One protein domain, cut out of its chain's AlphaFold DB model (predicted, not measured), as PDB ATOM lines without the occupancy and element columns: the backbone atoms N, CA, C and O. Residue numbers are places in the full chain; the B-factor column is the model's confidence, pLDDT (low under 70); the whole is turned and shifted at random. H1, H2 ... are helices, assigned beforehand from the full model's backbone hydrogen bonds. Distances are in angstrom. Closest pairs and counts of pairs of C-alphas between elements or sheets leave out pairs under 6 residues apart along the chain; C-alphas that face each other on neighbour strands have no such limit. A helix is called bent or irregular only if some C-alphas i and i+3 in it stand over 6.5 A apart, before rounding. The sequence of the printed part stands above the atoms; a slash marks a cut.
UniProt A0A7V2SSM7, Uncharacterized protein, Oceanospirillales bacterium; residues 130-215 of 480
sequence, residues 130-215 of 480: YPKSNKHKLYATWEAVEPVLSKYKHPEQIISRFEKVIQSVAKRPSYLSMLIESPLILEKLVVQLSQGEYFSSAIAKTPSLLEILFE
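This is residues 130 to 215 of the 480 residues of an uncharacterized protein of Oceanospirillales bacterium (UniProt A0A7V2SSM7). H1, H2 and H5 lie side by side as a layer, H2 in the middle, and H3, H4 and H6 pack on one side of it, the last residues of H4, 190 to 194, meeting residues 157 to 162 of H2 at a steep tilt. The all-helix domain has 86 residues printed, with six named helices, H1 to H6 in order, and no named strand. It is compact, radius of gyration of the C-alphas 11.8 A, spanning 33 by 25 by 23 A.

H1, residues 132 to 150, and H2, residues 155 to 169, form a helical hairpin; their closest C-alphas, Leu 149 and Pro 155, are 5.9 A apart. H3, residues 173 to 181, touches H1, closest at C-alphas Thr 141 and Ile 180, 5.5 A. H4, residues 183 to 194, touches H2 with residues 190 to 194 alone at a steep tilt of 65 degrees, closest at C-alphas Ile 158 and Ser 194, 5.6 A. H5, residues 198 to 205, touches H2 at a shallow tilt of 26 degrees, closest at C-alphas Ser 168 and Ala 204, 5.1 A. H6, residues 207 to 214, touches H4, closest at C-alphas Ile 185 and Leu 213, 6.6 A. Every O i to N i+4 pair is within hydrogen-bond range in H2 to H5, 13 of 15 in H1, and 0 of 4 in H6, where 5 of 5 O i to N i+3 pairs are.

H1, 27.6 A long, begins at C-alpha 132 (-86.014, 123.752, 19.086) and is only just irregular, C-alphas 144 and 147 being 6.9 A apart. H2 is 20.8 A long, and H6 ends at C-alpha 214 (-60.734, 129.023, 13.300).

The farthest C-alphas, Pro 131 and Lys 153, are 34.0 A apart. The printed part has no cut, its five links are tight, and no printed residue is under 70 in pLDDT.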
ATOM      1  N   TYR A 130     -83.007 119.619  24.039       71.50
ATOM      2  CA  TYR A 130     -82.419 120.856  23.512       71.50
ATOM      3  C   TYR A 130     -83.512 121.836  23.037       71.50
ATOM      4  O   TYR A 130     -84.556 121.376  22.561       71.50
ATOM      5  N   PRO A 131     -83.293 123.167  23.108       73.56
ATOM      6  CA  PRO A 131     -84.183 124.152  22.485       73.56
ATOM      7  C   PRO A 131     -84.429 123.837  21.000       73.56
ATOM      8  O   PRO A 131     -83.519 123.368  20.316       73.56
ATOM      9  N   LYS A 132     -85.638 124.106  20.476       70.94
ATOM     10  CA  LYS A 132     -86.014 123.752  19.086       70.94
ATOM     11  C   LYS A 132     -85.050 124.329  18.035       70.94
ATOM     12  O   LYS A 132     -84.663 123.616  17.115       70.94
ATOM     13  N   SER A 133     -84.619 125.581  18.202       74.19
ATOM     14  CA  SER A 133     -83.625 126.230  17.332       74.19
ATOM     15  C   SER A 133     -82.272 125.508  17.345       74.19
ATOM     16  O   SER A 133     -81.656 125.330  16.296       74.19
ATOM     17  N   ASN A 134     -81.833 125.022  18.509       80.62
ATOM     18  CA  ASN A 134     -80.588 124.269  18.645       80.62
ATOM     19  C   ASN A 134     -80.709 122.864  18.044       80.62
ATOM     20  O   ASN A 134     -79.749 122.397  17.443       80.62
ATOM     21  N   LYS A 135     -81.876 122.205  18.143       81.12
ATOM     22  CA  LYS A 135     -82.104 120.894  17.505       81.12
ATOM     23  C   LYS A 135     -81.885 120.957  15.993       81.12
ATOM     24  O   LYS A 135     -81.157 120.121  15.471       81.12
ATOM     25  N   HIS A 136     -82.436 121.963  15.307       84.75
ATOM     26  CA  HIS A 136     -82.204 122.139  13.866       84.75
ATOM     27  C   HIS A 136     -80.718 122.318  13.534       84.75
ATOM     28  O   HIS A 136     -80.209 121.636  12.650       84.75
ATOM     29  N   LYS A 137     -79.996 123.166  14.281       86.31
ATOM     30  CA  LYS A 137     -78.550 123.356  14.074       86.31
ATOM     31  C   LYS A 137     -77.743 122.086  14.356       86.31
ATOM     32  O   LYS A 137     -76.780 121.810  13.650       86.31
ATOM     33  N   LEU A 138     -78.130 121.290  15.351       85.38
ATOM     34  CA  LEU A 138     -77.476 120.013  15.652       85.38
ATOM     35  C   LEU A 138     -77.631 119.005  14.507       85.38
ATOM     36  O   LEU A 138     -76.648 118.364  14.145       85.38
ATOM     37  N   TYR A 139     -78.826 118.892  13.914       84.94
ATOM     38  CA  TYR A 139     -79.024 118.052  12.729       84.94
ATOM     39  C   TYR A 139     -78.213 118.557  11.539       84.94
ATOM     40  O   TYR A 139     -77.475 117.773  10.954       84.94
ATOM     41  N   ALA A 140     -78.265 119.860  11.253       88.00
ATOM     42  CA  ALA A 140     -77.499 120.462  10.163       88.00
ATOM     43  C   ALA A 140     -75.981 120.259  10.332       88.00
ATOM     44  O   ALA A 140     -75.284 119.955   9.371       88.00
ATOM     45  N   THR A 141     -75.466 120.350  11.564       89.25
ATOM     46  CA  THR A 141     -74.048 120.070  11.861       89.25
ATOM     47  C   THR A 141     -73.700 118.604  11.572       89.25
ATOM     48  O   THR A 141     -72.635 118.312  11.031       89.25
ATOM     49  N   TRP A 142     -74.599 117.671  11.906       87.69
ATOM     50  CA  TRP A 142     -74.412 116.248  11.613       87.69
ATOM     51  C   TRP A 142     -74.474 115.929  10.120       87.69
ATOM     52  O   TRP A 142     -73.670 115.142   9.630       87.69
ATOM     53  N   GLU A 143     -75.401 116.545   9.394       88.00
ATOM     54  CA  GLU A 143     -75.491 116.415   7.938       88.00
ATOM     55  C   GLU A 143     -74.243 116.983   7.251       88.00
ATOM     56  O   GLU A 143     -73.720 116.368   6.325       88.00
ATOM     57  N   ALA A 144     -73.707 118.101   7.749       88.50
ATOM     58  CA  ALA A 144     -72.493 118.708   7.213       88.50
ATOM     59  C   ALA A 144     -71.236 117.843   7.432       88.50
ATOM     60  O   ALA A 144     -70.355 117.812   6.571       88.50
ATOM     61  N   VAL A 145     -71.127 117.129   8.562       88.81
ATOM     62  CA  VAL A 145     -69.930 116.321   8.882       88.81
ATOM     63  C   VAL A 145     -69.957 114.930   8.236       88.81
ATOM     64  O   VAL A 145     -68.909 114.311   8.038       88.81
ATOM     65  N   GLU A 146     -71.143 114.425   7.896       85.88
ATOM     66  CA  GLU A 146     -71.357 113.073   7.369       85.88
ATOM     67  C   GLU A 146     -70.501 112.763   6.117       85.88
ATOM     68  O   GLU A 146     -69.798 111.740   6.125       85.88
ATOM     69  N   PRO A 147     -70.416 113.644   5.096       85.88
ATOM     70  CA  PRO A 147     -69.533 113.436   3.949       85.88
ATOM     71  C   PRO A 147     -68.054 113.334   4.336       85.88
ATOM     72  O   PRO A 147     -67.330 112.518   3.766       85.88
ATOM     73  N   VAL A 148     -67.596 114.110   5.324       87.62
ATOM     74  CA  VAL A 148     -66.198 114.096   5.783       87.62
ATOM     75  C   VAL A 148     -65.873 112.772   6.478       87.62
ATOM     76  O   VAL A 148     -64.875 112.129   6.155       87.62
ATOM     77  N   LEU A 149     -66.740 112.315   7.385       84.88
ATOM     78  CA  LEU A 149     -66.560 111.054   8.115       84.88
ATOM     79  C   LEU A 149     -66.572 109.837   7.186       84.88
ATOM     80  O   LEU A 149     -65.864 108.857   7.437       84.88
ATOM     81  N   SER A 150     -67.338 109.898   6.094       81.75
ATOM     82  CA  SER A 150     -67.427 108.809   5.116       81.75
ATOM     83  C   SER A 150     -66.070 108.452   4.486       81.75
ATOM     84  O   SER A 150     -65.839 107.277   4.180       81.75
ATOM     85  N   LYS A 151     -65.147 109.427   4.395       84.19
ATOM     86  CA  LYS A 151     -63.785 109.265   3.857       84.19
ATOM     87  C   LYS A 151     -62.899 108.353   4.723       84.19
ATOM     88  O   LYS A 151     -61.919 107.798   4.230       84.19
ATOM     89  N   TYR A 152     -63.232 108.162   6.002       81.31
ATOM     90  CA  TYR A 152     -62.414 107.395   6.942       81.31
ATOM     91  C   TYR A 152     -62.772 105.900   6.942       81.31
ATOM     92  O   TYR A 152     -63.942 105.496   6.891       81.31
ATOM     93  N   LYS A 153     -61.743 105.044   7.042       76.62
ATOM     94  CA  LYS A 153     -61.908 103.579   7.110       76.62
ATOM     95  C   LYS A 153     -62.622 103.138   8.394       76.62
ATOM     96  O   LYS A 153     -63.490 102.282   8.326       76.62
ATOM     97  N   HIS A 154     -62.325 103.759   9.534       76.12
ATOM     98  CA  HIS A 154     -62.908 103.407  10.837       76.12
ATOM     99  C   HIS A 154     -63.472 104.654  11.543       76.12
ATOM    100  O   HIS A 154     -62.870 105.145  12.496       76.12
ATOM    101  N   PRO A 155     -64.605 105.213  11.077       81.25
ATOM    102  CA  PRO A 155     -65.124 106.478  11.594       81.25
ATOM    103  C   PRO A 155     -65.785 106.344  12.969       81.25
ATOM    104  O   PRO A 155     -66.030 107.355  13.604       81.25
ATOM    105  N   GLU A 156     -66.058 105.132  13.449       82.81
ATOM    106  CA  GLU A 156     -66.824 104.850  14.675       82.81
ATOM    107  C   GLU A 156     -66.232 105.566  15.908       82.81
ATOM    108  O   GLU A 156     -66.947 106.194  16.689       82.81
ATOM    109  N   GLN A 157     -64.902 105.555  16.039       86.19
ATOM    110  CA  GLN A 157     -64.203 106.257  17.122       86.19
ATOM    111  C   GLN A 157     -64.255 107.781  16.949       86.19
ATOM    112  O   GLN A 157     -64.434 108.512  17.920       86.19
ATOM    113  N   ILE A 158     -64.130 108.264  15.710       90.44
ATOM    114  CA  ILE A 158     -64.183 109.694  15.382       90.44
ATOM    115  C   ILE A 158     -65.590 110.236  15.641       90.44
ATOM    116  O   ILE A 158     -65.737 111.305  16.216       90.44
ATOM    117  N   ILE A 159     -66.614 109.465  15.284       88.31
ATOM    118  CA  ILE A 159     -68.030 109.731  15.527       88.31
ATOM    119  C   ILE A 159     -68.289 109.907  17.026       88.31
ATOM    120  O   ILE A 159     -68.872 110.912  17.420       88.31
ATOM    121  N   SER A 160     -67.808 108.985  17.868       88.19
ATOM    122  CA  SER A 160     -67.971 109.087  19.326       88.19
ATOM    123  C   SER A 160     -67.289 110.339  19.897       88.19
ATOM    124  O   SER A 160     -67.870 111.071  20.703       88.19
ATOM    125  N   ARG A 161     -66.077 110.645  19.424       93.25
ATOM    126  CA  ARG A 161     -65.332 111.853  19.808       93.25
ATOM    127  C   ARG A 161     -66.014 113.136  19.339       93.25
ATOM    128  O   ARG A 161     -66.074 114.104  20.092       93.25
ATOM    129  N   PHE A 162     -66.542 113.140  18.121       92.94
ATOM    130  CA  PHE A 162     -67.282 114.258  17.550       92.94
ATOM    131  C   PHE A 162     -68.586 114.492  18.309       92.94
ATOM    132  O   PHE A 162     -68.884 115.624  18.680       92.94
ATOM    133  N   GLU A 163     -69.324 113.430  18.636       88.38
ATOM    134  CA  GLU A 163     -70.523 113.519  19.465       88.38
ATOM    135  C   GLU A 163     -70.212 114.160  20.825       88.38
ATOM    136  O   GLU A 163     -70.930 115.066  21.247       88.38
ATOM    137  N   LYS A 164     -69.118 113.755  21.481       91.06
ATOM    138  CA  LYS A 164     -68.661 114.346  22.750       91.06
ATOM    139  C   LYS A 164     -68.443 115.862  22.634       91.06
ATOM    140  O   LYS A 164     -68.882 116.607  23.509       91.06
ATOM    141  N   VAL A 165     -67.821 116.316  21.542       94.00
ATOM    142  CA  VAL A 165     -67.620 117.746  21.243       94.00
ATOM    143  C   VAL A 165     -68.951 118.452  21.004       94.00
ATOM    144  O   VAL A 165     -69.255 119.441  21.663       94.00
ATOM    145  N   ILE A 166     -69.786 117.935  20.103       91.06
ATOM    146  CA  ILE A 166     -71.068 118.565  19.771       91.06
ATOM    147  C   ILE A 166     -71.981 118.647  20.993       91.06
ATOM    148  O   ILE A 166     -72.636 119.667  21.200       91.06
ATOM    149  N   GLN A 167     -71.993 117.630  21.856       88.12
ATOM    150  CA  GLN A 167     -72.759 117.660  23.099       88.12
ATOM    151  C   GLN A 167     -72.286 118.760  24.064       88.12
ATOM    152  O   GLN A 167     -73.137 119.356  24.732       88.12
ATOM    153  N   SER A 168     -70.981 119.068  24.121       91.06
ATOM    154  CA  SER A 168     -70.457 120.137  24.985       91.06
ATOM    155  C   SER A 168     -70.823 121.539  24.479       91.06
ATOM    156  O   SER A 168     -71.075 122.438  25.285       91.06
ATOM    157  N   VAL A 169     -70.952 121.719  23.159       90.38
ATOM    158  CA  VAL A 169     -71.356 122.995  22.536       90.38
ATOM    159  C   VAL A 169     -72.842 123.085  22.174       90.38
ATOM    160  O   VAL A 169     -73.307 124.149  21.778       90.38
ATOM    161  N   ALA A 170     -73.636 122.030  22.373       87.12
ATOM    162  CA  ALA A 170     -75.035 121.951  21.930       87.12
ATOM    163  C   ALA A 170     -75.952 123.068  22.471       87.12
ATOM    164  O   ALA A 170     -76.964 123.416  21.856       87.12
ATOM    165  N   LYS A 171     -75.622 123.639  23.636       85.56
ATOM    166  CA  LYS A 171     -76.362 124.762  24.241       85.56
ATOM    167  C   LYS A 171     -75.923 126.139  23.718       85.56
ATOM    168  O   LYS A 171     -76.566 127.129  24.045       85.56
ATOM    169  N   ARG A 172     -74.860 126.208  22.913       87.38
ATOM    170  CA  ARG A 172     -74.222 127.436  22.419       87.38
ATOM    171  C   ARG A 172     -74.409 127.528  20.893       87.38
ATOM    172  O   ARG A 172     -73.589 127.009  20.138       87.38
ATOM    173  N   PRO A 173     -75.500 128.150  20.409       86.31
ATOM    174  CA  PRO A 173     -75.877 128.098  18.995       86.31
ATOM    175  C   PRO A 173     -74.899 128.810  18.048       86.31
ATOM    176  O   PRO A 173     -74.995 128.580  16.844       86.31
ATOM    177  N   SER A 174     -73.998 129.658  18.559       89.06
ATOM    178  CA  SER A 174     -72.927 130.304  17.789       89.06
ATOM    179  C   SER A 174     -71.893 129.294  17.293       89.06
ATOM    180  O   SER A 174     -71.618 129.273  16.101       89.06
ATOM    181  N   TYR A 175     -71.403 128.391  18.153       89.88
ATOM    182  CA  TYR A 175     -70.441 127.359  17.743       89.88
ATOM    183  C   TYR A 175     -71.011 126.416  16.688       89.88
ATOM    184  O   TYR A 175     -70.322 126.076  15.732       89.88
ATOM    185  N   LEU A 176     -72.280 126.020  16.830       89.88
ATOM    186  CA  LEU A 176     -72.938 125.183  15.824       89.88
ATOM    187  C   LEU A 176     -73.051 125.920  14.484       89.88
ATOM    188  O   LEU A 176     -72.742 125.341  13.451       89.88
ATOM    189  N   SER A 177     -73.441 127.200  14.497       90.25
ATOM    190  CA  SER A 177     -73.456 128.035  13.286       90.25
ATOM    191  C   SER A 177     -72.078 128.124  12.636       90.25
ATOM    192  O   SER A 177     -71.964 127.841  11.451       90.25
ATOM    193  N   MET A 178     -71.032 128.414  13.413       88.06
ATOM    194  CA  MET A 178     -69.660 128.516  12.909       88.06
ATOM    195  C   MET A 178     -69.178 127.215  12.244       88.06
ATOM    196  O   MET A 178     -68.507 127.264  11.216       88.06
ATOM    197  N   LEU A 179     -69.535 126.047  12.798       88.69
ATOM    198  CA  LEU A 179     -69.200 124.746  12.205       88.69
ATOM    199  C   LEU A 179     -69.987 124.457  10.917       88.69
ATOM    200  O   LEU A 179     -69.435 123.864   9.995       88.69
ATOM    201  N   ILE A 180     -71.260 124.861  10.850       89.25
ATOM    202  CA  ILE A 180     -72.101 124.695   9.652       89.25
ATOM    203  C   ILE A 180     -71.617 125.613   8.522       89.25
ATOM    204  O   ILE A 180     -71.561 125.198   7.369       89.25
ATOM    205  N   GLU A 181     -71.269 126.857   8.851       88.81
ATOM    206  CA  GLU A 181     -70.873 127.890   7.888       88.81
ATOM    207  C   GLU A 181     -69.478 127.653   7.293       88.81
ATOM    208  O   GLU A 181     -69.181 128.171   6.217       88.81
ATOM    209  N   SER A 182     -68.628 126.853   7.950       86.81
ATOM    210  CA  SER A 182     -67.252 126.610   7.511       86.81
ATOM    211  C   SER A 182     -66.918 125.118   7.357       86.81
ATOM    212  O   SER A 182     -66.374 124.493   8.276       86.81
ATOM    213  N   PRO A 183     -67.168 124.529   6.167       87.19
ATOM    214  CA  PRO A 183     -66.853 123.126   5.879       87.19
ATOM    215  C   PRO A 183     -65.377 122.767   6.092       87.19
ATOM    216  O   PRO A 183     -65.070 121.668   6.549       87.19
ATOM    217  N   LEU A 184     -64.464 123.706   5.813       86.00
ATOM    218  CA  LEU A 184     -63.024 123.520   6.020       86.00
ATOM    219  C   LEU A 184     -62.681 123.319   7.499       86.00
ATOM    220  O   LEU A 184     -61.870 122.461   7.840       86.00
ATOM    221  N   ILE A 185     -63.322 124.076   8.392       88.81
ATOM    222  CA  ILE A 185     -63.102 123.949   9.837       88.81
ATOM    223  C   ILE A 185     -63.696 122.650  10.366       88.81
ATOM    224  O   ILE A 185     -63.111 122.010  11.238       88.81
ATOM    225  N   LEU A 186     -64.827 122.220   9.810       89.88
ATOM    226  CA  LEU A 186     -65.421 120.935  10.146       89.88
ATOM    227  C   LEU A 186     -64.520 119.766   9.716       89.88
ATOM    228  O   LEU A 186     -64.314 118.833  10.494       89.88
ATOM    229  N   GLU A 187     -63.920 119.839   8.524       90.69
ATOM    230  CA  GLU A 187     -62.913 118.874   8.073       90.69
ATOM    231  C   GLU A 187     -61.673 118.890   8.973       90.69
ATOM    232  O   GLU A 187     -61.246 117.829   9.435       90.69
ATOM    233  N   LYS A 188     -61.169 120.079   9.329       91.06
ATOM    234  CA  LYS A 188     -60.063 120.238  10.282       91.06
ATOM    235  C   LYS A 188     -60.385 119.607  11.637       91.06
ATOM    236  O   LYS A 188     -59.579 118.836  12.150       91.06
ATOM    237  N   LEU A 189     -61.566 119.862  12.203       94.19
ATOM    238  CA  LEU A 189     -62.014 119.252  13.457       94.19
ATOM    239  C   LEU A 189     -62.006 117.722  13.361       94.19
ATOM    240  O   LEU A 189     -61.484 117.058  14.253       94.19
ATOM    241  N   VAL A 190     -62.539 117.151  12.279       93.88
ATOM    242  CA  VAL A 190     -62.534 115.695  12.064       93.88
ATOM    243  C   VAL A 190     -61.104 115.144  11.991       93.88
ATOM    244  O   VAL A 190     -60.828 114.117  12.615       93.88
ATOM    245  N   VAL A 191     -60.186 115.840  11.308       93.31
ATOM    246  CA  VAL A 191     -58.757 115.484  11.282       93.31
ATOM    247  C   VAL A 191     -58.182 115.478  12.699       93.31
ATOM    248  O   VAL A 191     -57.610 114.464  13.100       93.31
ATOM    249  N   GLN A 192     -58.407 116.524  13.502       94.19
ATOM    250  CA  GLN A 192     -57.923 116.571  14.889       94.19
ATOM    251  C   GLN A 192     -58.482 115.413  15.736       94.19
ATOM    252  O   GLN A 192     -57.743 114.725  16.439       94.19
ATOM    253  N   LEU A 193     -59.785 115.131  15.633       94.62
ATOM    254  CA  LEU A 193     -60.441 114.049  16.380       94.62
ATOM    255  C   LEU A 193     -59.989 112.648  15.939       94.62
ATOM    256  O   LEU A 193     -60.092 111.690  16.715       94.62
ATOM    257  N   SER A 194     -59.466 112.507  14.719       92.44
ATOM    258  CA  SER A 194     -58.902 111.245  14.233       92.44
ATOM    259  C   SER A 194     -57.602 110.854  14.948       92.44
ATOM    260  O   SER A 194     -57.335 109.664  15.105       92.44
ATOM    261  N   GLN A 195     -56.859 111.831  15.480       92.12
ATOM    262  CA  GLN A 195     -55.542 111.627  16.100       92.12
ATOM    263  C   GLN A 195     -55.595 111.021  17.507       92.12
ATOM    264  O   GLN A 195     -54.582 110.558  18.026       92.12
ATOM    265  N   GLY A 196     -56.762 111.029  18.158       91.06
ATOM    266  CA  GLY A 196     -56.930 110.469  19.496       91.06
ATOM    267  C   GLY A 196     -57.947 111.224  20.345       91.06
ATOM    268  O   GLY A 196     -58.709 112.054  19.860       91.06
ATOM    269  N   GLU A 197     -57.949 110.925  21.642       93.38
ATOM    270  CA  GLU A 197     -58.955 111.403  22.604       93.38
ATOM    271  C   GLU A 197     -58.670 112.811  23.163       93.38
ATOM    272  O   GLU A 197     -59.496 113.389  23.871       93.38
ATOM    273  N   TYR A 198     -57.492 113.372  22.870       95.06
ATOM    274  CA  TYR A 198     -57.047 114.644  23.445       95.06
ATOM    275  C   TYR A 198     -57.988 115.803  23.085       95.06
ATOM    276  O   TYR A 198     -58.550 116.428  23.980       95.06
ATOM    277  N   PHE A 199     -58.208 116.062  21.790       96.06
ATOM    278  CA  PHE A 199     -59.007 117.206  21.335       96.06
ATOM    279  C   PHE A 199     -60.468 117.112  21.773       96.06
ATOM    280  O   PHE A 199     -61.033 118.103  22.232       96.06
ATOM    281  N   SER A 200     -61.064 115.916  21.690       95.88
ATOM    282  CA  SER A 200     -62.446 115.697  22.127       95.88
ATOM    283  C   SER A 200     -62.605 115.980  23.616       95.88
ATOM    284  O   SER A 200     -63.558 116.639  24.021       95.88
ATOM    285  N   SER A 201     -61.659 115.525  24.438       95.00
ATOM    286  CA  SER A 201     -61.676 115.743  25.885       95.00
ATOM    287  C   SER A 201     -61.388 117.195  26.256       95.00
ATOM    288  O   SER A 201     -62.072 117.739  27.121       95.00
ATOM    289  N   ALA A 202     -60.432 117.836  25.577       95.06
ATOM    290  CA  ALA A 202     -60.090 119.236  25.791       95.06
ATOM    291  C   ALA A 202     -61.275 120.161  25.464       95.06
ATOM    292  O   ALA A 202     -61.673 120.950  26.315       95.06
ATOM    293  N   ILE A 203     -61.904 120.009  24.291       95.81
ATOM    294  CA  ILE A 203     -63.075 120.814  23.897       95.81
ATOM    295  C   ILE A 203     -64.306 120.465  24.746       95.81
ATOM    296  O   ILE A 203     -65.115 121.336  25.065       95.81
ATOM    297  N   ALA A 204     -64.479 119.203  25.147       94.00
ATOM    298  CA  ALA A 204     -65.587 118.831  26.025       94.00
ATOM    299  C   ALA A 204     -65.491 119.516  27.394       94.00
ATOM    300  O   ALA A 204     -66.510 119.973  27.914       94.00
ATOM    301  N   LYS A 205     -64.277 119.605  27.954       92.88
ATOM    302  CA  LYS A 205     -64.011 120.287  29.226       92.88
ATOM    303  C   LYS A 205     -64.063 121.811  29.080       92.88
ATOM    304  O   LYS A 205     -64.702 122.471  29.892       92.88
ATOM    305  N   THR A 206     -63.446 122.350  28.030       93.75
ATOM    306  CA  THR A 206     -63.317 123.792  27.781       93.75
ATOM    307  C   THR A 206     -63.784 124.114  26.355       93.75
ATOM    308  O   THR A 206     -62.969 124.162  25.431       93.75
ATOM    309  N   PRO A 207     -65.094 124.352  26.128       93.38
ATOM    310  CA  PRO A 207     -65.626 124.465  24.768       93.38
ATOM    311  C   PRO A 207     -65.141 125.684  23.972       93.38
ATOM    312  O   PRO A 207     -65.219 125.665  22.749       93.38
ATOM    313  N   SER A 208     -64.602 126.716  24.632       92.12
ATOM    314  CA  SER A 208     -63.977 127.862  23.953       92.12
ATOM    315  C   SER A 208     -62.696 127.499  23.201       92.12
ATOM    316  O   SER A 208     -62.332 128.204  22.269       92.12
ATOM    317  N   LEU A 209     -62.047 126.368  23.511       94.62
ATOM    318  CA  LEU A 209     -60.903 125.881  22.728       94.62
ATOM    319  C   LEU A 209     -61.279 125.559  21.275       94.62
ATOM    320  O   LEU A 209     -60.403 125.529  20.417       94.62
ATOM    321  N   LEU A 210     -62.570 125.354  20.981       93.44
ATOM    322  CA  LEU A 210     -63.045 125.174  19.611       93.44
ATOM    323  C   LEU A 210     -62.729 126.395  18.730       93.44
ATOM    324  O   LEU A 210     -62.490 126.226  17.539       93.44
ATOM    325  N   GLU A 211     -62.680 127.602  19.304       91.88
ATOM    326  CA  GLU A 211     -62.380 128.847  18.578       91.88
ATOM    327  C   GLU A 211     -60.980 128.827  17.960       91.88
ATOM    328  O   GLU A 211     -60.790 129.344  16.864       91.88
ATOM    329  N   ILE A 212     -60.032 128.128  18.592       92.94
ATOM    330  CA  ILE A 212     -58.655 127.996  18.101       92.94
ATOM    331  C   ILE A 212     -58.607 127.297  16.733       92.94
ATOM    332  O   ILE A 212     -57.711 127.562  15.941       92.94
ATOM    333  N   LEU A 213     -59.578 126.435  16.399       89.62
ATOM    334  CA  LEU A 213     -59.621 125.800  15.073       89.62
ATOM    335  C   LEU A 213     -59.788 126.816  13.943       89.62
ATOM    336  O   LEU A 213     -59.304 126.562  12.841       89.62
ATOM    337  N   PHE A 214     -60.465 127.930  14.232       86.88
ATOM    338  CA  PHE A 214     -60.734 129.023  13.300       86.88
ATOM    339  C   PHE A 214     -59.546 129.986  13.173       86.88
ATOM    340  O   PHE A 214     -59.551 130.846  12.295       86.88
ATOM    341  N   GLU A 215     -58.525 129.838  14.018       84.19
ATOM    342  CA  GLU A 215     -57.288 130.608  13.951       84.19
ATOM    343  C   GLU A 215     -56.308 129.955  12.957       84.19
ATOM    344  O   GLU A 215     -56.150 128.729  12.900       84.19
TER     345      GLU A 215